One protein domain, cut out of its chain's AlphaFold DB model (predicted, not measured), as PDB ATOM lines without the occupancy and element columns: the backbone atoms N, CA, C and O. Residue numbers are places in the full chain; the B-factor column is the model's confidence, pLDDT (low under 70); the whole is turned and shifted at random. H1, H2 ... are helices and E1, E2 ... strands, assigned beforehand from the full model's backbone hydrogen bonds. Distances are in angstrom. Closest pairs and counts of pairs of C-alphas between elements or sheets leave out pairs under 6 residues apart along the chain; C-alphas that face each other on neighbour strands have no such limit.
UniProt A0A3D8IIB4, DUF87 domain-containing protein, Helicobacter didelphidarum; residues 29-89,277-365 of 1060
ATOM      1  N   THR A  29     -21.896 -68.958 -16.727       49.72
ATOM      2  CA  THR A  29     -21.016 -70.133 -16.719       49.72
ATOM      3  C   THR A  29     -21.909 -71.370 -16.826       49.72
ATOM      4  O   THR A  29     -22.845 -71.487 -16.027       49.72
ATOM      5  N   PRO A  30     -21.678 -72.299 -17.772       49.44
ATOM      6  CA  PRO A  30     -22.424 -73.549 -17.798       49.44
ATOM      7  C   PRO A  30     -22.132 -74.306 -16.497       49.44
ATOM      8  O   PRO A  30     -21.030 -74.805 -16.290       49.44
ATOM      9  N   ARG A  31     -23.102 -74.362 -15.578       55.62
ATOM     10  CA  ARG A  31     -23.009 -75.207 -14.382       55.62
ATOM     11  C   ARG A  31     -23.257 -76.648 -14.807       55.62
ATOM     12  O   ARG A  31     -24.396 -77.104 -14.841       55.62
ATOM     13  N   LEU A  32     -22.184 -77.331 -15.185       68.25
ATOM     14  CA  LEU A  32     -22.207 -78.767 -15.433       68.25
ATOM     15  C   LEU A  32     -22.421 -79.510 -14.100       68.25
ATOM     16  O   LEU A  32     -21.932 -79.079 -13.061       68.25
ATOM     17  N   GLU A  33     -23.154 -80.627 -14.129       71.00
ATOM     18  CA  GLU A  33     -23.397 -81.488 -12.956       71.00
ATOM     19  C   GLU A  33     -22.057 -81.906 -12.311       71.00
ATOM     20  O   GLU A  33     -21.117 -82.251 -13.028       71.00
ATOM     21  N   SER A  34     -21.915 -81.864 -10.987       72.62
ATOM     22  CA  SER A  34     -20.664 -82.288 -10.341       72.62
ATOM     23  C   SER A  34     -20.559 -83.814 -10.337       72.62
ATOM     24  O   SER A  34     -21.466 -84.480  -9.842       72.62
ATOM     25  N   LEU A  35     -19.454 -84.359 -10.848       83.31
ATOM     26  CA  LEU A  35     -19.134 -85.786 -10.771       83.31
ATOM     27  C   LEU A  35     -17.996 -85.996  -9.753       83.31
ATOM     28  O   LEU A  35     -17.044 -85.211  -9.761       83.31
ATOM     29  N   PRO A  36     -18.091 -86.997  -8.859       82.75
ATOM     30  CA  PRO A  36     -17.211 -87.110  -7.693       82.75
ATOM     31  C   PRO A  36     -15.790 -87.595  -8.008       82.75
ATOM     32  O   PRO A  36     -14.872 -87.237  -7.277       82.75
ATOM     33  N   HIS A  37     -15.601 -88.380  -9.070       87.00
ATOM     34  CA  HIS A  37     -14.313 -88.971  -9.441       87.00
ATOM     35  C   HIS A  37     -13.734 -88.248 -10.659       87.00
ATOM     36  O   HIS A  37     -14.442 -88.106 -11.661       87.00
ATOM     37  N   ASN A  38     -12.490 -87.756 -10.580       88.88
ATOM     38  CA  ASN A  38     -11.893 -86.895 -11.611       88.88
ATOM     39  C   ASN A  38     -10.392 -87.161 -11.812       88.88
ATOM     40  O   ASN A  38      -9.643 -87.195 -10.841       88.88
ATOM     41  N   LYS A  39      -9.927 -87.237 -13.065       91.31
ATOM     42  CA  LYS A  39      -8.497 -87.305 -13.430       91.31
ATOM     43  C   LYS A  39      -8.165 -86.310 -14.545       91.31
ATOM     44  O   LYS A  39      -9.028 -85.975 -15.358       91.31
ATOM     45  N   ALA A  40      -6.912 -85.866 -14.615       90.88
ATOM     46  CA  ALA A  40      -6.354 -85.159 -15.770       90.88
ATOM     47  C   ALA A  40      -5.503 -86.101 -16.625       90.88
ATOM     48  O   ALA A  40      -4.768 -86.926 -16.085       90.88
ATOM     49  N   MET A  41      -5.575 -85.941 -17.944       93.25
ATOM     50  CA  MET A  41      -4.693 -86.595 -18.906       93.25
ATOM     51  C   MET A  41      -3.580 -85.635 -19.335       93.25
ATOM     52  O   MET A  41      -3.836 -84.472 -19.650       93.25
ATOM     53  N   LEU A  42      -2.359 -86.153 -19.388       91.69
ATOM     54  CA  LEU A  42      -1.155 -85.489 -19.874       91.69
ATOM     55  C   LEU A  42      -0.496 -86.338 -20.964       91.69
ATOM     56  O   LEU A  42      -0.656 -87.558 -20.991       91.69
ATOM     57  N   GLY A  43       0.281 -85.691 -21.823       91.94
ATOM     58  CA  GLY A  43       1.022 -86.323 -22.909       91.94
ATOM     59  C   GLY A  43       0.483 -85.941 -24.284       91.94
ATOM     60  O   GLY A  43      -0.456 -85.149 -24.416       91.94
ATOM     61  N   VAL A  44       1.105 -86.499 -25.319       93.69
ATOM     62  CA  VAL A  44       0.843 -86.135 -26.711       93.69
ATOM     63  C   VAL A  44       0.102 -87.281 -27.412       93.69
ATOM     64  O   VAL A  44       0.613 -88.403 -27.463       93.69
ATOM     65  N   PRO A  45      -1.120 -87.048 -27.929       93.06
ATOM     66  CA  PRO A  45      -1.826 -88.051 -28.716       93.06
ATOM     67  C   PRO A  45      -1.131 -88.238 -30.067       93.06
ATOM     68  O   PRO A  45      -0.596 -87.290 -30.636       93.06
ATOM     69  N   SER A  46      -1.185 -89.453 -30.606       91.44
ATOM     70  CA  SER A  46      -0.576 -89.789 -31.897       91.44
ATOM     71  C   SER A  46      -1.566 -90.540 -32.773       91.44
ATOM     72  O   SER A  46      -2.398 -91.307 -32.278       91.44
ATOM     73  N   LEU A  47      -1.433 -90.374 -34.090       88.94
ATOM     74  CA  LEU A  47      -2.193 -91.166 -35.049       88.94
ATOM     75  C   LEU A  47      -1.754 -92.635 -35.022       88.94
ATOM     76  O   LEU A  47      -0.571 -92.947 -34.858       88.94
ATOM     77  N   LYS A  48      -2.717 -93.545 -35.188       87.38
ATOM     78  CA  LYS A  48      -2.453 -94.976 -35.407       87.38
ATOM     79  C   LYS A  48      -2.093 -95.246 -36.864       87.38
ATOM     80  O   LYS A  48      -2.635 -94.592 -37.761       87.38
ATOM     81  N   ARG A  49      -1.304 -96.295 -37.111       77.75
ATOM     82  CA  ARG A  49      -1.004 -96.789 -38.463       77.75
ATOM     83  C   ARG A  49      -2.253 -96.924 -39.360       77.75
ATOM     84  O   ARG A  49      -3.271 -97.515 -38.974       77.75
ATOM     85  N   ASP A  50      -2.140 -96.393 -40.579       74.56
ATOM     86  CA  ASP A  50      -3.174 -96.329 -41.630       74.56
ATOM     87  C   ASP A  50      -4.389 -95.420 -41.347       74.56
ATOM     88  O   ASP A  50      -5.393 -95.520 -42.058       74.56
ATOM     89  N   SER A  51      -4.324 -94.519 -40.357       74.00
ATOM     90  CA  SER A  51      -5.415 -93.554 -40.107       74.00
ATOM     91  C   SER A  51      -5.650 -92.580 -41.272       74.00
ATOM     92  O   SER A  51      -6.737 -92.019 -41.378       74.00
ATOM     93  N   ASP A  52      -4.684 -92.454 -42.190       65.19
ATOM     94  CA  ASP A  52      -4.803 -91.672 -43.432       65.19
ATOM     95  C   ASP A  52      -5.803 -92.271 -44.437       65.19
ATOM     96  O   ASP A  52      -6.298 -91.568 -45.318       65.19
ATOM     97  N   LYS A  53      -6.090 -93.578 -44.342       67.50
ATOM     98  CA  LYS A  53      -7.042 -94.275 -45.229       67.50
ATOM     99  C   LYS A  53      -8.431 -94.367 -44.612       67.50
ATOM    100  O   LYS A  53      -9.427 -94.147 -45.292       67.50
ATOM    101  N   GLU A  54      -8.485 -94.718 -43.333       71.25
ATOM    102  CA  GLU A  54      -9.717 -94.862 -42.566       71.25
ATOM    103  C   GLU A  54      -9.433 -94.390 -41.143       71.25
ATOM    104  O   GLU A  54      -8.599 -94.978 -40.455       71.25
ATOM    105  N   TYR A  55     -10.089 -93.317 -40.700       78.00
ATOM    106  CA  TYR A  55      -9.799 -92.720 -39.400       78.00
ATOM    107  C   TYR A  55     -10.218 -93.658 -38.256       78.00
ATOM    108  O   TYR A  55     -11.399 -93.946 -38.067       78.00
ATOM    109  N   LYS A  56      -9.247 -94.147 -37.470       75.12
ATOM    110  CA  LYS A  56      -9.470 -95.217 -36.474       75.12
ATOM    111  C   LYS A  56      -9.689 -94.724 -35.041       75.12
ATOM    112  O   LYS A  56      -9.859 -95.554 -34.148       75.12
ATOM    113  N   GLN A  57      -9.654 -93.414 -34.802       82.88
ATOM    114  CA  GLN A  57      -9.616 -92.814 -33.457       82.88
ATOM    115  C   GLN A  57     -10.821 -91.899 -33.186       82.88
ATOM    116  O   GLN A  57     -10.717 -90.916 -32.461       82.88
ATOM    117  N   GLY A  58     -11.967 -92.203 -33.804       81.06
ATOM    118  CA  GLY A  58     -13.210 -91.453 -33.618       81.06
ATOM    119  C   GLY A  58     -13.872 -91.695 -32.259       81.06
ATOM    120  O   GLY A  58     -13.616 -92.697 -31.578       81.06
ATOM    121  N   LEU A  59     -14.767 -90.781 -31.885       83.00
ATOM    122  CA  LEU A  59     -15.520 -90.793 -30.625       83.00
ATOM    123  C   LEU A  59     -16.331 -92.091 -30.429       83.00
ATOM    124  O   LEU A  59     -16.542 -92.537 -29.300       83.00
ATOM    125  N   GLU A  60     -16.716 -92.758 -31.519       84.94
ATOM    126  CA  GLU A  60     -17.368 -94.069 -31.501       84.94
ATOM    127  C   GLU A  60     -16.536 -95.147 -30.785       84.94
ATOM    128  O   GLU A  60     -17.089 -95.984 -30.068       84.94
ATOM    129  N   LYS A  61     -15.202 -95.105 -30.901       86.19
ATOM    130  CA  LYS A  61     -14.303 -96.069 -30.245       86.19
ATOM    131  C   LYS A  61     -14.207 -95.855 -28.738       86.19
ATOM    132  O   LYS A  61     -13.784 -96.766 -28.037       86.19
ATOM    133  N   ILE A  62     -14.616 -94.683 -28.256       87.06
ATOM    134  CA  ILE A  62     -14.700 -94.359 -26.831       87.06
ATOM    135  C   ILE A  62     -16.069 -94.776 -26.286       87.06
ATOM    136  O   ILE A  62     -16.158 -95.392 -25.228       87.06
ATOM    137  N   ILE A  63     -17.144 -94.486 -27.026       82.62
ATOM    138  CA  ILE A  63     -18.520 -94.722 -26.569       82.62
ATOM    139  C   ILE A  63     -18.875 -96.218 -26.537       82.62
ATOM    140  O   ILE A  63     -19.499 -96.666 -25.574       82.62
ATOM    141  N   PHE A  64     -18.482 -97.009 -27.546       80.00
ATOM    142  CA  PHE A  64     -18.885 -98.422 -27.627       80.00
ATOM    143  C   PHE A  64     -18.395 -99.297 -26.454       80.00
ATOM    144  O   PHE A  64     -19.226-100.020 -25.893       80.00
ATOM    145  N   PRO A  65     -17.106 -99.260 -26.046       79.69
ATOM    146  CA  PRO A  65     -16.628-100.050 -24.909       79.69
ATOM    147  C   PRO A  65     -17.315 -99.664 -23.600       79.69
ATOM    148  O   PRO A  65     -17.704-100.541 -22.831       79.69
ATOM    149  N   LEU A  66     -17.528 -98.360 -23.388       79.06
ATOM    150  CA  LEU A  66     -18.202 -97.853 -22.199       79.06
ATOM    151  C   LEU A  66     -19.646 -98.358 -22.155       79.06
ATOM    152  O   LEU A  66     -20.048 -98.927 -21.151       79.06
ATOM    153  N   ARG A  67     -20.414 -98.284 -23.249       72.00
ATOM    154  CA  ARG A  67     -21.820 -98.737 -23.261       72.00
ATOM    155  C   ARG A  67     -21.997-100.210 -22.881       72.00
ATOM    156  O   ARG A  67     -22.909-100.546 -22.131       72.00
ATOM    157  N   ASN A  68     -21.150-101.094 -23.407       62.97
ATOM    158  CA  ASN A  68     -21.258-102.529 -23.124       62.97
ATOM    159  C   ASN A  68     -20.962-102.856 -21.655       62.97
ATOM    160  O   ASN A  68     -21.565-103.779 -21.115       62.97
ATOM    161  N   ALA A  69     -20.081-102.088 -21.010       60.84
ATOM    162  CA  ALA A  69     -19.830-102.192 -19.576       60.84
ATOM    163  C   ALA A  69     -20.979-101.585 -18.742       60.84
ATOM    164  O   ALA A  69     -21.369-102.159 -17.731       60.84
ATOM    165  N   LEU A  70     -21.565-100.476 -19.209       59.62
ATOM    166  CA  LEU A  70     -22.634 -99.725 -18.532       59.62
ATOM    167  C   LEU A  70     -23.983-100.473 -18.476       59.62
ATOM    168  O   LEU A  70     -24.752-100.272 -17.544       59.62
ATOM    169  N   ASN A  71     -24.282-101.335 -19.453       57.09
ATOM    170  CA  ASN A  71     -25.545-102.092 -19.511       57.09
ATOM    171  C   ASN A  71     -25.560-103.366 -18.641       57.09
ATOM    172  O   ASN A  71     -26.611-103.995 -18.516       57.09
ATOM    173  N   ALA A  72     -24.415-103.785 -18.091       57.00
ATOM    174  CA  ALA A  72     -24.306-105.017 -17.305       57.00
ATOM    175  C   ALA A  72     -24.831-104.860 -15.865       57.00
ATOM    176  O   ALA A  72     -25.323-105.828 -15.291       57.00
ATOM    177  N   ASP A  73     -24.799-103.640 -15.323       53.06
ATOM    178  CA  ASP A  73     -25.329-103.290 -14.006       53.06
ATOM    179  C   ASP A  73     -26.368-102.175 -14.172       53.06
ATOM    180  O   ASP A  73     -26.064-101.148 -14.766       53.06
ATOM    181  N   ASN A  74     -27.583-102.351 -13.633       48.97
ATOM    182  CA  ASN A  74     -28.740-101.426 -13.675       48.97
ATOM    183  C   ASN A  74     -28.494-100.044 -13.002       48.97
ATOM    184  O   ASN A  74     -29.311 -99.554 -12.220       48.97
ATOM    185  N   SER A  75     -27.367 -99.392 -13.269       53.28
ATOM    186  CA  SER A  75     -26.941 -98.143 -12.649       53.28
ATOM    187  C   SER A  75     -26.746 -97.058 -13.704       53.28
ATOM    188  O   SER A  75     -26.169 -97.266 -14.765       53.28
ATOM    189  N   ASN A  76     -27.262 -95.868 -13.399       59.62
ATOM    190  CA  ASN A  76     -27.191 -94.657 -14.214       59.62
ATOM    191  C   ASN A  76     -25.760 -94.074 -14.181       59.62
ATOM    192  O   ASN A  76     -25.521 -92.992 -13.638       59.62
ATOM    193  N   GLN A  77     -24.790 -94.847 -14.667       72.81
ATOM    194  CA  GLN A  77     -23.374 -94.498 -14.717       72.81
ATOM    195  C   GLN A  77     -23.168 -93.401 -15.771       72.81
ATOM    196  O   GLN A  77     -23.513 -93.544 -16.945       72.81
ATOM    197  N   LYS A  78     -22.640 -92.257 -15.329       82.56
ATOM    198  CA  LYS A  78     -22.384 -91.081 -16.163       82.56
ATOM    199  C   LYS A  78     -20.884 -90.851 -16.223       82.56
ATOM    200  O   LYS A  78     -20.198 -90.954 -15.208       82.56
ATOM    201  N   PHE A  79     -20.392 -90.458 -17.390       87.19
ATOM    202  CA  PHE A  79     -19.020 -90.000 -17.558       87.19
ATOM    203  C   PHE A  79     -18.974 -88.685 -18.334       87.19
ATOM    204  O   PHE A  79     -19.936 -88.282 -18.994       87.19
ATOM    205  N   ARG A  80     -17.843 -87.992 -18.237       88.31
ATOM    206  CA  ARG A  80     -17.584 -86.719 -18.900       88.31
ATOM    207  C   ARG A  80     -16.132 -86.655 -19.349       88.31
ATOM    208  O   ARG A  80     -15.238 -87.029 -18.601       88.31
ATOM    209  N   ILE A  81     -15.926 -86.111 -20.543       89.69
ATOM    210  CA  ILE A  81     -14.619 -85.708 -21.061       89.69
ATOM    211  C   ILE A  81     -14.691 -84.200 -21.300       89.69
ATOM    212  O   ILE A  81     -15.618 -83.722 -21.958       89.69
ATOM    213  N   ILE A  82     -13.750 -83.454 -20.734       89.12
ATOM    214  CA  ILE A  82     -13.621 -82.005 -20.896       89.12
ATOM    215  C   ILE A  82     -12.267 -81.730 -21.526       89.12
ATOM    216  O   ILE A  82     -11.255 -82.181 -21.006       89.12
ATOM    217  N   ILE A  83     -12.250 -80.954 -22.605       90.69
ATOM    218  CA  ILE A  83     -11.021 -80.478 -23.240       90.69
ATOM    219  C   ILE A  83     -11.038 -78.954 -23.172       90.69
ATOM    220  O   ILE A  83     -11.985 -78.323 -23.640       90.69
ATOM    221  N   VAL A  84     -10.002 -78.374 -22.575       89.88
ATOM    222  CA  VAL A  84      -9.770 -76.929 -22.514       89.88
ATOM    223  C   VAL A  84      -8.481 -76.649 -23.271       89.88
ATOM    224  O   VAL A  84      -7.467 -77.270 -22.976       89.88
ATOM    225  N   ALA A  85      -8.510 -75.758 -24.261       91.25
ATOM    226  CA  ALA A  85      -7.341 -75.424 -25.072       91.25
ATOM    227  C   ALA A  85      -7.172 -73.902 -25.175       91.25
ATOM    228  O   ALA A  85      -8.083 -73.202 -25.617       91.25
ATOM    229  N   GLU A  86      -6.000 -73.403 -24.789       90.69
ATOM    230  CA  GLU A  86      -5.603 -71.994 -24.893       90.69
ATOM    231  C   GLU A  86      -4.491 -71.855 -25.940       90.69
ATOM    232  O   GLU A  86      -3.536 -72.623 -25.933       90.69
ATOM    233  N   SER A  87      -4.597 -70.907 -26.872       90.81
ATOM    234  CA  SER A  87      -3.564 -70.727 -27.903       90.81
ATOM    235  C   SER A  87      -2.279 -70.154 -27.297       90.81
ATOM    236  O   SER A  87      -2.331 -69.184 -26.538       90.81
ATOM    237  N   TYR A  88      -1.125 -70.725 -27.651       91.75
ATOM    238  CA  TYR A  88       0.172 -70.167 -27.281       91.75
ATOM    239  C   TYR A  88       0.490 -68.917 -28.120       91.75
ATOM    240  O   TYR A  88       0.462 -68.981 -29.352       91.75
ATOM    241  N   PRO A  89       0.879 -67.793 -27.491       90.62
ATOM    242  CA  PRO A  89       1.481 -66.672 -28.199       90.62
ATOM    243  C   PRO A  89       2.774 -67.095 -28.906       90.62
ATOM    244  O   PRO A  89       3.582 -67.830 -28.339       90.62
ATOM    245  N   MET A 277      -0.096 -73.719 -32.024       94.44
ATOM    246  CA  MET A 277       0.229 -74.486 -30.820       94.44
ATOM    247  C   MET A 277      -0.725 -74.096 -29.686       94.44
ATOM    248  O   MET A 277      -1.075 -72.923 -29.531       94.44
ATOM    249  N   TRP A 278      -1.131 -75.071 -28.883       94.19
ATOM    250  CA  TRP A 278      -2.177 -74.943 -27.873       94.19
ATOM    251  C   TRP A 278      -1.703 -75.509 -26.541       94.19
ATOM    252  O   TRP A 278      -1.120 -76.585 -26.492       94.19
ATOM    253  N   ASN A 279      -1.965 -74.805 -25.448       92.56
ATOM    254  CA  ASN A 279      -1.888 -75.364 -24.113       92.56
ATOM    255  C   ASN A 279      -3.213 -76.064 -23.803       92.56
ATOM    256  O   ASN A 279      -4.242 -75.400 -23.661       92.56
ATOM    257  N   THR A 280      -3.207 -77.391 -23.732       93.12
ATOM    258  CA  THR A 280      -4.426 -78.199 -23.658       93.12
ATOM    259  C   THR A 280      -4.499 -78.990 -22.359       93.12
ATOM    260  O   THR A 280      -3.601 -79.766 -22.052       93.12
ATOM    261  N   ALA A 281      -5.592 -78.845 -21.614       91.06
ATOM    262  CA  ALA A 281      -5.938 -79.701 -20.484       91.06
ATOM    263  C   ALA A 281      -7.112 -80.615 -20.862       91.06
ATOM    264  O   ALA A 281      -8.147 -80.139 -21.333       91.06
ATOM    265  N   LEU A 282      -6.964 -81.923 -20.637       92.94
ATOM    266  CA  LEU A 282      -8.045 -82.894 -20.791       92.94
ATOM    267  C   LEU A 282      -8.386 -83.484 -19.424       92.94
ATOM    268  O   LEU A 282      -7.542 -84.109 -18.786       92.94
ATOM    269  N   TYR A 283      -9.633 -83.314 -18.991       91.62
ATOM    270  CA  TYR A 283     -10.154 -83.890 -17.756       91.62
ATOM    271  C   TYR A 283     -11.182 -84.969 -18.062       91.62
ATOM    272  O   TYR A 283     -12.048 -84.795 -18.924       91.62
ATOM    273  N   ILE A 284     -11.117 -86.056 -17.307       92.12
ATOM    274  CA  ILE A 284     -12.131 -87.099 -17.294       92.12
ATOM    275  C   ILE A 284     -12.812 -87.145 -15.936       92.12
ATOM    276  O   ILE A 284     -12.155 -87.023 -14.902       92.12
ATOM    277  N   SER A 285     -14.128 -87.325 -15.945       89.88
ATOM    278  CA  SER A 285     -14.932 -87.424 -14.729       89.88
ATOM    279  C   SER A 285     -15.956 -88.543 -14.848       89.88
ATOM    280  O   SER A 285     -16.507 -88.751 -15.930       89.88
ATOM    281  N   ALA A 286     -16.272 -89.216 -13.744       89.75
ATOM    282  CA  ALA A 286     -17.294 -90.260 -13.712       89.75
ATOM    283  C   ALA A 286     -18.059 -90.309 -12.380       89.75
ATOM    284  O   ALA A 286     -17.643 -89.719 -11.379       89.75
ATOM    285  N   SER A 287     -19.201 -91.005 -12.384       86.75
ATOM    286  CA  SER A 287     -20.011 -91.252 -11.183       86.75
ATOM    287  C   SER A 287     -19.306 -92.140 -10.151       86.75
ATOM    288  O   SER A 287     -19.531 -91.968  -8.955       86.75
ATOM    289  N   ASP A 288     -18.459 -93.067 -10.600       86.62
ATOM    290  CA  ASP A 288     -17.772 -94.077  -9.790       86.62
ATOM    291  C   ASP A 288     -16.348 -94.351 -10.319       86.62
ATOM    292  O   ASP A 288     -16.014 -94.016 -11.459       86.62
ATOM    293  N   SER A 289     -15.506 -94.966  -9.480       87.00
ATOM    294  CA  SER A 289     -14.098 -95.246  -9.801       87.00
ATOM    295  C   SER A 289     -13.919 -96.260 -10.933       87.00
ATOM    296  O   SER A 289     -12.981 -96.130 -11.713       87.00
ATOM    297  N   PHE A 290     -14.806 -97.253 -11.058       87.12
ATOM    298  CA  PHE A 290     -14.683 -98.285 -12.092       87.12
ATOM    299  C   PHE A 290     -14.913 -97.689 -13.483       87.12
ATOM    300  O   PHE A 290     -14.110 -97.895 -14.395       87.12
ATOM    301  N   THR A 291     -15.960 -96.872 -13.632       88.06
ATOM    302  CA  THR A 291     -16.237 -96.124 -14.866       88.06
ATOM    303  C   THR A 291     -15.086 -95.180 -15.218       88.06
ATOM    304  O   THR A 291     -14.732 -95.049 -16.392       88.06
ATOM    305  N   LEU A 292     -14.477 -94.534 -14.216       90.25
ATOM    306  CA  LEU A 292     -13.332 -93.645 -14.415       90.25
ATOM    307  C   LEU A 292     -12.101 -94.397 -14.951       90.25
ATOM    308  O   LEU A 292     -11.492 -93.942 -15.919       90.25
ATOM    309  N   ASP A 293     -11.758 -95.546 -14.365       90.62
ATOM    310  CA  ASP A 293     -10.609 -96.360 -14.785       90.62
ATOM    311  C   ASP A 293     -10.831 -96.988 -16.169       90.62
ATOM    312  O   ASP A 293      -9.934 -97.011 -17.015       90.62
ATOM    313  N   MET A 294     -12.060 -97.425 -16.455       89.50
ATOM    314  CA  MET A 294     -12.439 -97.894 -17.789       89.50
ATOM    315  C   MET A 294     -12.284 -96.783 -18.837       89.50
ATOM    316  O   MET A 294     -11.753 -97.022 -19.929       89.50
ATOM    317  N   LEU A 295     -12.726 -95.563 -18.516       91.88
ATOM    318  CA  LEU A 295     -12.575 -94.400 -19.387       91.88
ATOM    319  C   LEU A 295     -11.095 -94.066 -19.610       91.88
ATOM    320  O   LEU A 295     -10.696 -93.871 -20.757       91.88
ATOM    321  N   GLU A 296     -10.271 -94.069 -18.562       93.62
ATOM    322  CA  GLU A 296      -8.817 -93.899 -18.659       93.62
ATOM    323  C   GLU A 296      -8.191 -94.898 -19.645       93.62
ATOM    324  O   GLU A 296      -7.528 -94.498 -20.608       93.62
ATOM    325  N   HIS A 297      -8.420 -96.198 -19.447       92.50
ATOM    326  CA  HIS A 297      -7.844 -97.238 -20.302       92.50
ATOM    327  C   HIS A 297      -8.340 -97.140 -21.747       92.50
ATOM    328  O   HIS A 297      -7.561 -97.332 -22.688       92.50
ATOM    329  N   THR A 298      -9.614 -96.793 -21.933       92.44
ATOM    330  CA  THR A 298     -10.211 -96.592 -23.256       92.44
ATOM    331  C   THR A 298      -9.564 -95.409 -23.968       92.44
ATOM    332  O   THR A 298      -9.110 -95.562 -25.101       92.44
ATOM    333  N   LEU A 299      -9.444 -94.252 -23.311       92.69
ATOM    334  CA  LEU A 299      -8.795 -93.076 -23.897       92.69
ATOM    335  C   LEU A 299      -7.323 -93.332 -24.198       92.69
ATOM    336  O   LEU A 299      -6.860 -92.986 -25.282       92.69
ATOM    337  N   LYS A 300      -6.599 -94.001 -23.294       92.00
ATOM    338  CA  LYS A 300      -5.207 -94.392 -23.536       92.00
ATOM    339  C   LYS A 300      -5.089 -95.269 -24.780       92.00
ATOM    340  O   LYS A 300      -4.222 -95.024 -25.612       92.00
ATOM    341  N   SER A 301      -5.974 -96.251 -24.945       90.19
ATOM    342  CA  SER A 301      -6.002 -97.122 -26.126       90.19
ATOM    343  C   SER A 301      -6.371 -96.374 -27.408       90.19
ATOM    344  O   SER A 301      -5.789 -96.633 -28.462       90.19
ATOM    345  N   VAL A 302      -7.336 -95.453 -27.353       90.50
ATOM    346  CA  VAL A 302      -7.809 -94.705 -28.527       90.50
ATOM    347  C   VAL A 302      -6.783 -93.665 -28.967       90.50
ATOM    348  O   VAL A 302      -6.477 -93.619 -30.153       90.50
ATOM    349  N   TYR A 303      -6.218 -92.881 -28.050       92.19
ATOM    350  CA  TYR A 303      -5.335 -91.755 -28.374       92.19
ATOM    351  C   TYR A 303      -3.846 -92.108 -28.478       92.19
ATOM    352  O   TYR A 303      -3.073 -91.286 -28.971       92.19
ATOM    353  N   SER A 304      -3.428 -93.310 -28.063       91.12
ATOM    354  CA  SER A 304      -2.062 -93.780 -28.327       91.12
ATOM    355  C   SER A 304      -1.908 -94.220 -29.784       91.12
ATOM    356  O   SER A 304      -2.750 -94.954 -30.315       91.12
ATOM    357  N   GLY A 305      -0.803 -93.813 -30.401       89.44
ATOM    358  CA  GLY A 305      -0.447 -94.121 -31.783       89.44
ATOM    359  C   GLY A 305       1.025 -94.493 -31.938       89.44
ATOM    360  O   GLY A 305       1.703 -94.798 -30.956       89.44
ATOM    361  N   ASP A 306       1.513 -94.469 -33.177       85.56
ATOM    362  CA  ASP A 306       2.853 -94.963 -33.526       85.56
ATOM    363  C   ASP A 306       3.974 -94.107 -32.891       85.56
ATOM    364  O   ASP A 306       5.032 -94.622 -32.517       85.56
ATOM    365  N   GLU A 307       3.721 -92.813 -32.677       86.44
ATOM    366  CA  GLU A 307       4.687 -91.873 -32.103       86.44
ATOM    367  C   GLU A 307       4.538 -91.674 -30.583       86.44
ATOM    368  O   GLU A 307       5.344 -90.992 -29.958       86.44
ATOM    369  N   SER A 308       3.577 -92.331 -29.924       86.62
ATOM    370  CA  SER A 308       3.359 -92.172 -28.471       86.62
ATOM    371  C   SER A 308       4.506 -92.697 -27.589       86.62
ATOM    372  O   SER A 308       4.431 -92.603 -26.366       86.62
ATOM    373  N   HIS A 309       5.558 -93.273 -28.179       81.19
ATOM    374  CA  HIS A 309       6.720 -93.793 -27.461       81.19
ATOM    375  C   HIS A 309       7.647 -92.689 -26.925       81.19
ATOM    376  O   HIS A 309       8.315 -92.927 -25.919       81.19
ATOM    377  N   PHE A 310       7.685 -91.500 -27.545       84.38
ATOM    378  CA  PHE A 310       8.531 -90.398 -27.070       84.38
ATOM    379  C   PHE A 310       7.851 -89.544 -25.984       84.38
ATOM    380  O   PHE A 310       8.530 -89.017 -25.107       84.38
ATOM    381  N   GLU A 311       6.518 -89.438 -26.006       88.06
ATOM    382  CA  GLU A 311       5.725 -88.705 -25.010       88.06
ATOM    383  C   GLU A 311       4.407 -89.442 -24.735       88.06
ATOM    384  O   GLU A 311       3.373 -89.208 -25.362       88.06
ATOM    385  N   ALA A 312       4.465 -90.391 -23.798       89.94
ATOM    386  CA  ALA A 312       3.358 -91.291 -23.510       89.94
ATOM    387  C   ALA A 312       2.194 -90.604 -22.780       89.94
ATOM    388  O   ALA A 312       2.385 -89.758 -21.904       89.94
ATOM    389  N   LEU A 313       0.975 -91.074 -23.066       93.06
ATOM    390  CA  LEU A 313      -0.230 -90.648 -22.360       93.06
ATOM    391  C   LEU A 313      -0.225 -91.133 -20.905       93.06
ATOM    392  O   LEU A 313      -0.084 -92.330 -20.613       93.06
ATOM    393  N   ARG A 314      -0.416 -90.181 -19.995       92.25
ATOM    394  CA  ARG A 314      -0.384 -90.337 -18.540       92.25
ATOM    395  C   ARG A 314      -1.658 -89.759 -17.938       92.25
ATOM    396  O   ARG A 314      -2.188 -88.778 -18.444       92.25
ATOM    397  N   PHE A 315      -2.125 -90.348 -16.844       93.12
ATOM    398  CA  PHE A 315      -3.285 -89.863 -16.104       93.12
ATOM    399  C   PHE A 315      -2.886 -89.576 -14.661       93.12
ATOM    400  O   PHE A 315      -2.033 -90.263 -14.095       93.12
ATOM    401  N   SER A 316      -3.466 -88.530 -14.079       90.12
ATOM    402  CA  SER A 316      -3.278 -88.226 -12.663       90.12
ATOM    403  C   SER A 316      -3.942 -89.286 -11.780       90.12
ATOM    404  O   SER A 316      -4.810 -90.039 -12.222       90.12
ATOM    405  N   GLN A 317      -3.592 -89.286 -10.493       87.31
ATOM    406  CA  GLN A 317      -4.451 -89.903  -9.481       87.31
ATOM    407  C   GLN A 317      -5.806 -89.185  -9.430       87.31
ATOM    408  O   GLN A 317      -5.941 -88.066  -9.948       87.31
ATOM    409  N   ASP A 318      -6.802 -89.834  -8.825       86.94
ATOM    410  CA  ASP A 318      -8.110 -89.218  -8.636       86.94
ATOM    411  C   ASP A 318      -7.960 -87.966  -7.767       86.94
ATOM    412  O   ASP A 318      -7.339 -87.990  -6.703       86.94
ATOM    413  N   PHE A 319      -8.536 -86.853  -8.212       84.69
ATOM    414  CA  PHE A 319      -8.528 -85.600  -7.463       84.69
ATOM    415  C   PHE A 319      -9.160 -85.740  -6.076       84.69
ATOM    416  O   PHE A 319      -8.824 -84.965  -5.178       84.69
ATOM    417  N   LYS A 320     -10.011 -86.755  -5.882       75.81
ATOM    418  CA  LYS A 320     -10.594 -87.092  -4.584       75.81
ATOM    419  C   LYS A 320      -9.567 -87.475  -3.515       75.81
ATOM    420  O   LYS A 320      -9.803 -87.233  -2.332       75.81
ATOM    421  N   ASP A 321      -8.417 -88.008  -3.913       73.81
ATOM    422  CA  ASP A 321      -7.378 -88.456  -2.979       73.81
ATOM    423  C   ASP A 321      -6.499 -87.296  -2.473       73.81
ATOM    424  O   ASP A 321      -5.702 -87.454  -1.545       73.81
ATOM    425  N   PHE A 322      -6.670 -86.090  -3.026       71.44
ATOM    426  CA  PHE A 322      -5.933 -84.902  -2.609       71.44
ATOM    427  C   PHE A 322      -6.689 -84.150  -1.501       71.44
ATOM    428  O   PHE A 322      -7.796 -83.641  -1.694       71.44
ATOM    429  N   ALA A 323      -6.053 -84.016  -0.331       47.78
ATOM    430  CA  ALA A 323      -6.634 -83.482   0.912       47.78
ATOM    431  C   ALA A 323      -7.197 -82.038   0.839       47.78
ATOM    432  O   ALA A 323      -7.894 -81.601   1.754       47.78
ATOM    433  N   HIS A 324      -6.950 -81.298  -0.249       55.91
ATOM    434  CA  HIS A 324      -7.452 -79.939  -0.478       55.91
ATOM    435  C   HIS A 324      -8.023 -79.794  -1.900       55.91
ATOM    436  O   HIS A 324      -7.341 -79.350  -2.825       55.91
ATOM    437  N   HIS A 325      -9.292 -80.167  -2.087       58.03
ATOM    438  CA  HIS A 325      -9.990 -80.068  -3.374       58.03
ATOM    439  C   HIS A 325     -10.174 -78.606  -3.806       58.03
ATOM    440  O   HIS A 325     -11.098 -77.920  -3.369       58.03
ATOM    441  N   SER A 326      -9.295 -78.126  -4.680       57.91
ATOM    442  CA  SER A 326      -9.357 -76.782  -5.274       57.91
ATOM    443  C   SER A 326      -9.568 -76.804  -6.793       57.91
ATOM    444  O   SER A 326      -9.761 -75.751  -7.403       57.91
ATOM    445  N   ILE A 327      -9.594 -77.994  -7.409       65.38
ATOM    446  CA  ILE A 327      -9.792 -78.177  -8.850       65.38
ATOM    447  C   ILE A 327     -11.236 -78.612  -9.106       65.38
ATOM    448  O   ILE A 327     -11.608 -79.764  -8.907       65.38
ATOM    449  N   TYR A 328     -12.043 -77.660  -9.561       68.56
ATOM    450  CA  TYR A 328     -13.446 -77.854  -9.915       68.56
ATOM    451  C   TYR A 328     -13.569 -78.000 -11.430       68.56
ATOM    452  O   TYR A 328     -13.610 -76.994 -12.144       68.56
ATOM    453  N   THR A 329     -13.583 -79.236 -11.938       67.12
ATOM    454  CA  THR A 329     -13.601 -79.533 -13.385       67.12
ATOM    455  C   THR A 329     -14.837 -78.957 -14.082       67.12
ATOM    456  O   THR A 329     -14.760 -78.538 -15.238       67.12
ATOM    457  N   GLU A 330     -15.956 -78.810 -13.369       64.12
ATOM    458  CA  GLU A 330     -17.175 -78.154 -13.849       64.12
ATOM    459  C   GLU A 330     -17.003 -76.657 -14.153       64.12
ATOM    460  O   GLU A 330     -17.851 -76.068 -14.821       64.12
ATOM    461  N   ARG A 331     -15.910 -76.037 -13.690       68.56
ATOM    462  CA  ARG A 331     -15.561 -74.634 -13.968       68.56
ATOM    463  C   ARG A 331     -14.554 -74.471 -15.108       68.56
ATOM    464  O   ARG A 331     -14.075 -73.358 -15.309       68.56
ATOM    465  N   LEU A 332     -14.252 -75.550 -15.837       69.75
ATOM    466  CA  LEU A 332     -13.317 -75.568 -16.969       69.75
ATOM    467  C   LEU A 332     -11.940 -74.943 -16.630       69.75
ATOM    468  O   LEU A 332     -11.503 -74.019 -17.318       69.75
ATOM    469  N   PRO A 333     -11.257 -75.371 -15.550       72.31
ATOM    470  CA  PRO A 333     -10.031 -74.721 -15.112       72.31
ATOM    471  C   PRO A 333      -8.852 -75.085 -16.023       72.31
ATOM    472  O   PRO A 333      -8.631 -76.255 -16.324       72.31
ATOM    473  N   MET A 334      -8.026 -74.101 -16.373       80.31
ATOM    474  CA  MET A 334      -6.621 -74.352 -16.700       80.31
ATOM    475  C   MET A 334      -5.820 -74.262 -15.403       80.31
ATOM    476  O   MET A 334      -5.888 -73.253 -14.693       80.31
ATOM    477  N   VAL A 335      -5.122 -75.341 -15.052       76.56
ATOM    478  CA  VAL A 335      -4.369 -75.430 -13.796       76.56
ATOM    479  C   VAL A 335      -2.899 -75.180 -14.085       76.56
ATOM    480  O   VAL A 335      -2.239 -75.997 -14.724       76.56
ATOM    481  N   TYR A 336      -2.404 -74.063 -13.561       75.62
ATOM    482  CA  TYR A 336      -1.000 -73.672 -13.587       75.62
ATOM    483  C   TYR A 336      -0.441 -73.733 -12.161       75.62
ATOM    484  O   TYR A 336      -1.125 -73.373 -11.202       75.62
ATOM    485  N   SER A 337       0.803 -74.169 -12.022       70.25
ATOM    486  CA  SER A 337       1.574 -74.193 -10.784       70.25
ATOM    487  C   SER A 337       2.687 -73.160 -10.879       70.25
ATOM    488  O   SER A 337       3.595 -73.276 -11.694       70.25
ATOM    489  N   SER A 338       2.635 -72.152 -10.012       65.31
ATOM    490  CA  SER A 338       3.723 -71.182  -9.847       65.31
ATOM    491  C   SER A 338       4.847 -71.691  -8.940       65.31
ATOM    492  O   SER A 338       5.890 -71.051  -8.843       65.31
ATOM    493  N   LEU A 339       4.632 -72.818  -8.250       68.50
ATOM    494  CA  LEU A 339       5.560 -73.368  -7.258       68.50
ATOM    495  C   LEU A 339       6.649 -74.249  -7.882       68.50
ATOM    496  O   LEU A 339       7.684 -74.471  -7.261       68.50
ATOM    497  N   LEU A 340       6.414 -74.760  -9.091       71.50
ATOM    498  CA  LEU A 340       7.349 -75.608  -9.823       71.50
ATOM    499  C   LEU A 340       7.787 -74.863 -11.080       71.50
ATOM    500  O   LEU A 340       6.959 -74.573 -11.939       71.50
ATOM    501  N   GLN A 341       9.074 -74.551 -11.199       79.25
ATOM    502  CA  GLN A 341       9.634 -74.038 -12.447       79.25
ATOM    503  C   GLN A 341      10.050 -75.222 -13.315       79.25
ATOM    504  O   GLN A 341      10.819 -76.077 -12.876       79.25
ATOM    505  N   HIS A 342       9.501 -75.302 -14.523       86.31
ATOM    506  CA  HIS A 342       9.875 -76.350 -15.462       86.31
ATOM    507  C   HIS A 342      11.191 -75.961 -16.161       86.31
ATOM    508  O   HIS A 342      11.290 -74.821 -16.614       86.31
ATOM    509  N   PRO A 343      12.164 -76.883 -16.321       84.88
ATOM    510  CA  PRO A 343      13.499 -76.570 -16.852       84.88
ATOM    511  C   PRO A 343      13.515 -75.885 -18.226       84.88
ATOM    512  O   PRO A 343      14.381 -75.068 -18.487       84.88
ATOM    513  N   ILE A 344      12.554 -76.218 -19.095       89.44
ATOM    514  CA  ILE A 344      12.417 -75.598 -20.424       89.44
ATOM    515  C   ILE A 344      11.659 -74.265 -20.377       89.44
ATOM    516  O   ILE A 344      12.139 -73.261 -20.887       89.44
ATOM    517  N   HIS A 345      10.436 -74.261 -19.837       90.31
ATOM    518  CA  HIS A 345       9.582 -73.079 -19.808       90.31
ATOM    519  C   HIS A 345       8.431 -73.258 -18.806       90.31
ATOM    520  O   HIS A 345       7.788 -74.309 -18.772       90.31
ATOM    521  N   ASN A 346       8.100 -72.213 -18.044       85.19
ATOM    522  CA  ASN A 346       7.093 -72.263 -16.971       85.19
ATOM    523  C   ASN A 346       5.665 -72.591 -17.438       85.19
ATOM    524  O   ASN A 346       4.822 -72.958 -16.622       85.19
ATOM    525  N   SER A 347       5.361 -72.494 -18.735       84.00
ATOM    526  CA  SER A 347       4.043 -72.891 -19.254       84.00
ATOM    527  C   SER A 347       3.771 -74.393 -19.162       84.00
ATOM    528  O   SER A 347       2.615 -74.796 -19.246       84.00
ATOM    529  N   PHE A 348       4.805 -75.220 -18.978       86.44
ATOM    530  CA  PHE A 348       4.657 -76.662 -18.759       86.44
ATOM    531  C   PHE A 348       4.407 -77.023 -17.289       86.44
ATOM    532  O   PHE A 348       4.181 -78.187 -16.965       86.44
ATOM    533  N   SER A 349       4.414 -76.042 -16.385       79.12
ATOM    534  CA  SER A 349       4.216 -76.255 -14.952       79.12
ATOM    535  C   SER A 349       2.733 -76.376 -14.584       79.12
ATOM    536  O   SER A 349       2.225 -75.572 -13.812       79.12
ATOM    537  N   GLY A 350       1.998 -77.353 -15.120       82.12
ATOM    538  CA  GLY A 350       0.552 -77.477 -14.895       82.12
ATOM    539  C   GLY A 350      -0.032 -78.852 -15.223       82.12
ATOM    540  O   GLY A 350       0.694 -79.781 -15.566       82.12
ATOM    541  N   LEU A 351      -1.361 -78.979 -15.130       85.69
ATOM    542  CA  LEU A 351      -2.098 -80.163 -15.605       85.69
ATOM    543  C   LEU A 351      -2.544 -79.977 -17.063       85.69
ATOM    544  O   LEU A 351      -3.718 -80.126 -17.399       85.69
ATOM    545  N   SER A 352      -1.599 -79.602 -17.921       89.38
ATOM    546  CA  SER A 352      -1.828 -79.372 -19.344       89.38
ATOM    547  C   SER A 352      -0.650 -79.858 -20.183       89.38
ATOM    548  O   SER A 352       0.463 -80.042 -19.697       89.38
ATOM    549  N   SER A 353      -0.903 -80.107 -21.462       91.81
ATOM    550  CA  SER A 353       0.085 -80.525 -22.454       91.81
ATOM    551  C   SER A 353       0.086 -79.534 -23.607       91.81
ATOM    552  O   SER A 353      -0.969 -79.089 -24.056       91.81
ATOM    553  N   ALA A 354       1.270 -79.170 -24.093       92.88
ATOM    554  CA  ALA A 354       1.376 -78.350 -25.289       92.88
ATOM    555  C   ALA A 354       1.136 -79.230 -26.515       92.88
ATOM    556  O   ALA A 354       1.943 -80.124 -26.757       92.88
ATOM    557  N   LEU A 355       0.071 -78.975 -27.275       93.69
ATOM    558  CA  LEU A 355      -0.349 -79.726 -28.460       93.69
ATOM    559  C   LEU A 355      -0.374 -78.832 -29.700       93.69
ATOM    560  O   LEU A 355      -0.842 -77.697 -29.650       93.69
ATOM    561  N   SER A 356       0.097 -79.346 -30.827       93.56
ATOM    562  CA  SER A 356      -0.130 -78.727 -32.133       93.56
ATOM    563  C   SER A 356      -1.601 -78.850 -32.537       93.56
ATOM    564  O   SER A 356      -2.354 -79.658 -31.987       93.56
ATOM    565  N   THR A 357      -2.026 -78.063 -33.525       92.81
ATOM    566  CA  THR A 357      -3.388 -78.167 -34.078       92.81
ATOM    567  C   THR A 357      -3.703 -79.574 -34.605       92.81
ATOM    568  O   THR A 357      -4.819 -80.055 -34.418       92.81
ATOM    569  N   GLU A 358      -2.728 -80.261 -35.209       89.69
ATOM    570  CA  GLU A 358      -2.887 -81.635 -35.706       89.69
ATOM    571  C   GLU A 358      -3.141 -82.620 -34.556       89.69
ATOM    572  O   GLU A 358      -4.105 -83.382 -34.591       89.69
ATOM    573  N   GLU A 359      -2.358 -82.554 -33.481       91.81
ATOM    574  CA  GLU A 359      -2.516 -83.442 -32.319       91.81
ATOM    575  C   GLU A 359      -3.797 -83.136 -31.530       91.81
ATOM    576  O   GLU A 359      -4.499 -84.048 -31.087       91.81
ATOM    577  N   LEU A 360      -4.160 -81.856 -31.393       92.31
ATOM    578  CA  LEU A 360      -5.421 -81.451 -30.770       92.31
ATOM    579  C   LEU A 360      -6.639 -81.957 -31.565       92.31
ATOM    580  O   LEU A 360      -7.669 -82.293 -30.971       92.31
ATOM    581  N   SER A 361      -6.529 -82.049 -32.895       89.88
ATOM    582  CA  SER A 361      -7.600 -82.585 -33.744       89.88
ATOM    583  C   SER A 361      -7.930 -84.047 -33.415       89.88
ATOM    584  O   SER A 361      -9.098 -84.432 -33.459       89.88
ATOM    585  N   ILE A 362      -6.941 -84.831 -32.962       90.81
ATOM    586  CA  ILE A 362      -7.131 -86.229 -32.547       90.81
ATOM    587  C   ILE A 362      -8.035 -86.306 -31.311       90.81
ATOM    588  O   ILE A 362      -8.959 -87.117 -31.268       90.81
ATOM    589  N   LEU A 363      -7.816 -85.428 -30.323       90.12
ATOM    590  CA  LEU A 363      -8.611 -85.393 -29.085       90.12
ATOM    591  C   LEU A 363     -10.047 -84.905 -29.306       90.12
ATOM    592  O   LEU A 363     -10.926 -85.163 -28.487       90.12
ATOM    593  N   THR A 364     -10.275 -84.158 -30.384       87.94
ATOM    594  CA  THR A 364     -11.545 -83.478 -30.674       87.94
ATOM    595  C   THR A 364     -12.304 -84.111 -31.842       87.94
ATOM    596  O   THR A 364     -13.288 -83.543 -32.325       87.94
ATOM    597  N   ALA A 365     -11.885 -85.299 -32.284       86.62
ATOM    598  CA  ALA A 365     -12.469 -85.982 -33.426       86.62
ATOM    599  C   ALA A 365     -13.952 -86.322 -33.208       86.62
ATOM    600  O   ALA A 365     -14.329 -87.008 -32.256       86.62
TER     601      ALA A 365
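What this domain is: This is residues 29 to 89 and 277 to 365 of the 1060 residues of the protein "DUF87 domain-containing protein" of Helicobacter didelphidarum (UniProt A0A3D8IIB4). A strongly twisted antiparallel sheet is built on the long strand E3, with helices H2 and H3 over one of its faces and H1 side by side with H2 but off the sheet. E1 and E4 follow each other along one side of E3, E2 runs along the other side, and two long stretches with no named element, residues 43 to 59 and 304 to 352, link the parts. The printed part has 150 residues, with three named helices and four named strands in the order E1, H1, E2, E3, H2, E4, H3. The class is mixed, helices and strands, though under half of the residues, 62, are in named elements. The whole is compact, with a radius of gyration of the C-alphas of 15.8 A, and it is rounded in outline with spans of 48 by 46 by 28 A.

How they stand to each other: The branched sheet has E3, residues 277 to 286, as the one strand with three neighbours. E2, residues 79 to 87, is antiparallel to E3 beside its residues 278 to 286, at 165 degrees between directions, with N 82 and O 283 at 2.8 A and N 279 and O 86 at 2.7 A, both within hydrogen-bond range. On the other side of E3 the pairing is staggered. There E1, residues 37 to 42, is antiparallel beside residues 282 to 286, at 155 degrees, with N 41 and O 282 at 2.8 A. E4, residues 353 to 356, is antiparallel beside residues 277 to 280, at 125 degrees, with N 278 and O 355 at 2.8 A. E1, E2 and E4 are edge strands, and residues 41 to 42 of E1 also pair antiparallel with residues 314 to 315. H2, residues 289 to 303, is on the sheet at a height of 8.9 A, over E3 and only just over E1, where 3 of its C-alphas fall. It runs along the strands, at 18 degrees to E3 on the local plane, and its closest C-alphas to E3 are those of Leu 292 and Ala 286, 5.3 A apart. H3, residues 357 to 363, is on the same face at a height of 8.7 A, over E3 and along it at 3 degrees on the local plane. The closest C-alphas of H3 and E3 are those of Thr 357 and Met 277, 6.1 A apart. H2 and H3 are close but not clearly touching, with the C-alphas of Tyr 303 and Ile 362 closest at 7.2 A. H1, residues 60 to 70, is not on the sheet. It touches H2 at a shallow tilt of 23 degrees, opposite ways, with the C-alphas of Ile 62 and Thr 298 closest at 6.2 A. H1 is apart from E3, E4 and H3. In H2 every O i to N i+4 pair is within hydrogen-bond range, in H1 5 of 7 are, and in H3 1 of 3, beside 3 of 4 O i to N i+3 pairs.

Where its parts are: E3 runs 29.1 A from C-alpha 277 at (0.229, -74.486, -30.820) to C-alpha 286 at (-17.294, -90.260, -13.712). E2 is 26.8 A long and E1 17.1 A, with C-alpha 37 at (-14.313, -88.971, -9.441). E4 is 9.8 A long. H2 is 20.8 A long, H1 15.1 A and H3 10.2 A, the last ending with C-alpha 363 at (-8.611, -85.393, -29.085).

The domain as a whole: The C-alphas farthest apart are those of Asn 74 and Pro 343, 49.1 A. Residues 90 to 276 are not printed, and C-alphas 89 and 277 stand 8.3 A apart across this cut. The links E1 to H1 and H2 to E4 are long, with 17 and 49 residues. The mean pLDDT of the printed part is 81.7, and 27 residues are under 70: 29 to 32, 52 to 53, 68 to 76, 323 to 332 and 338 to 339.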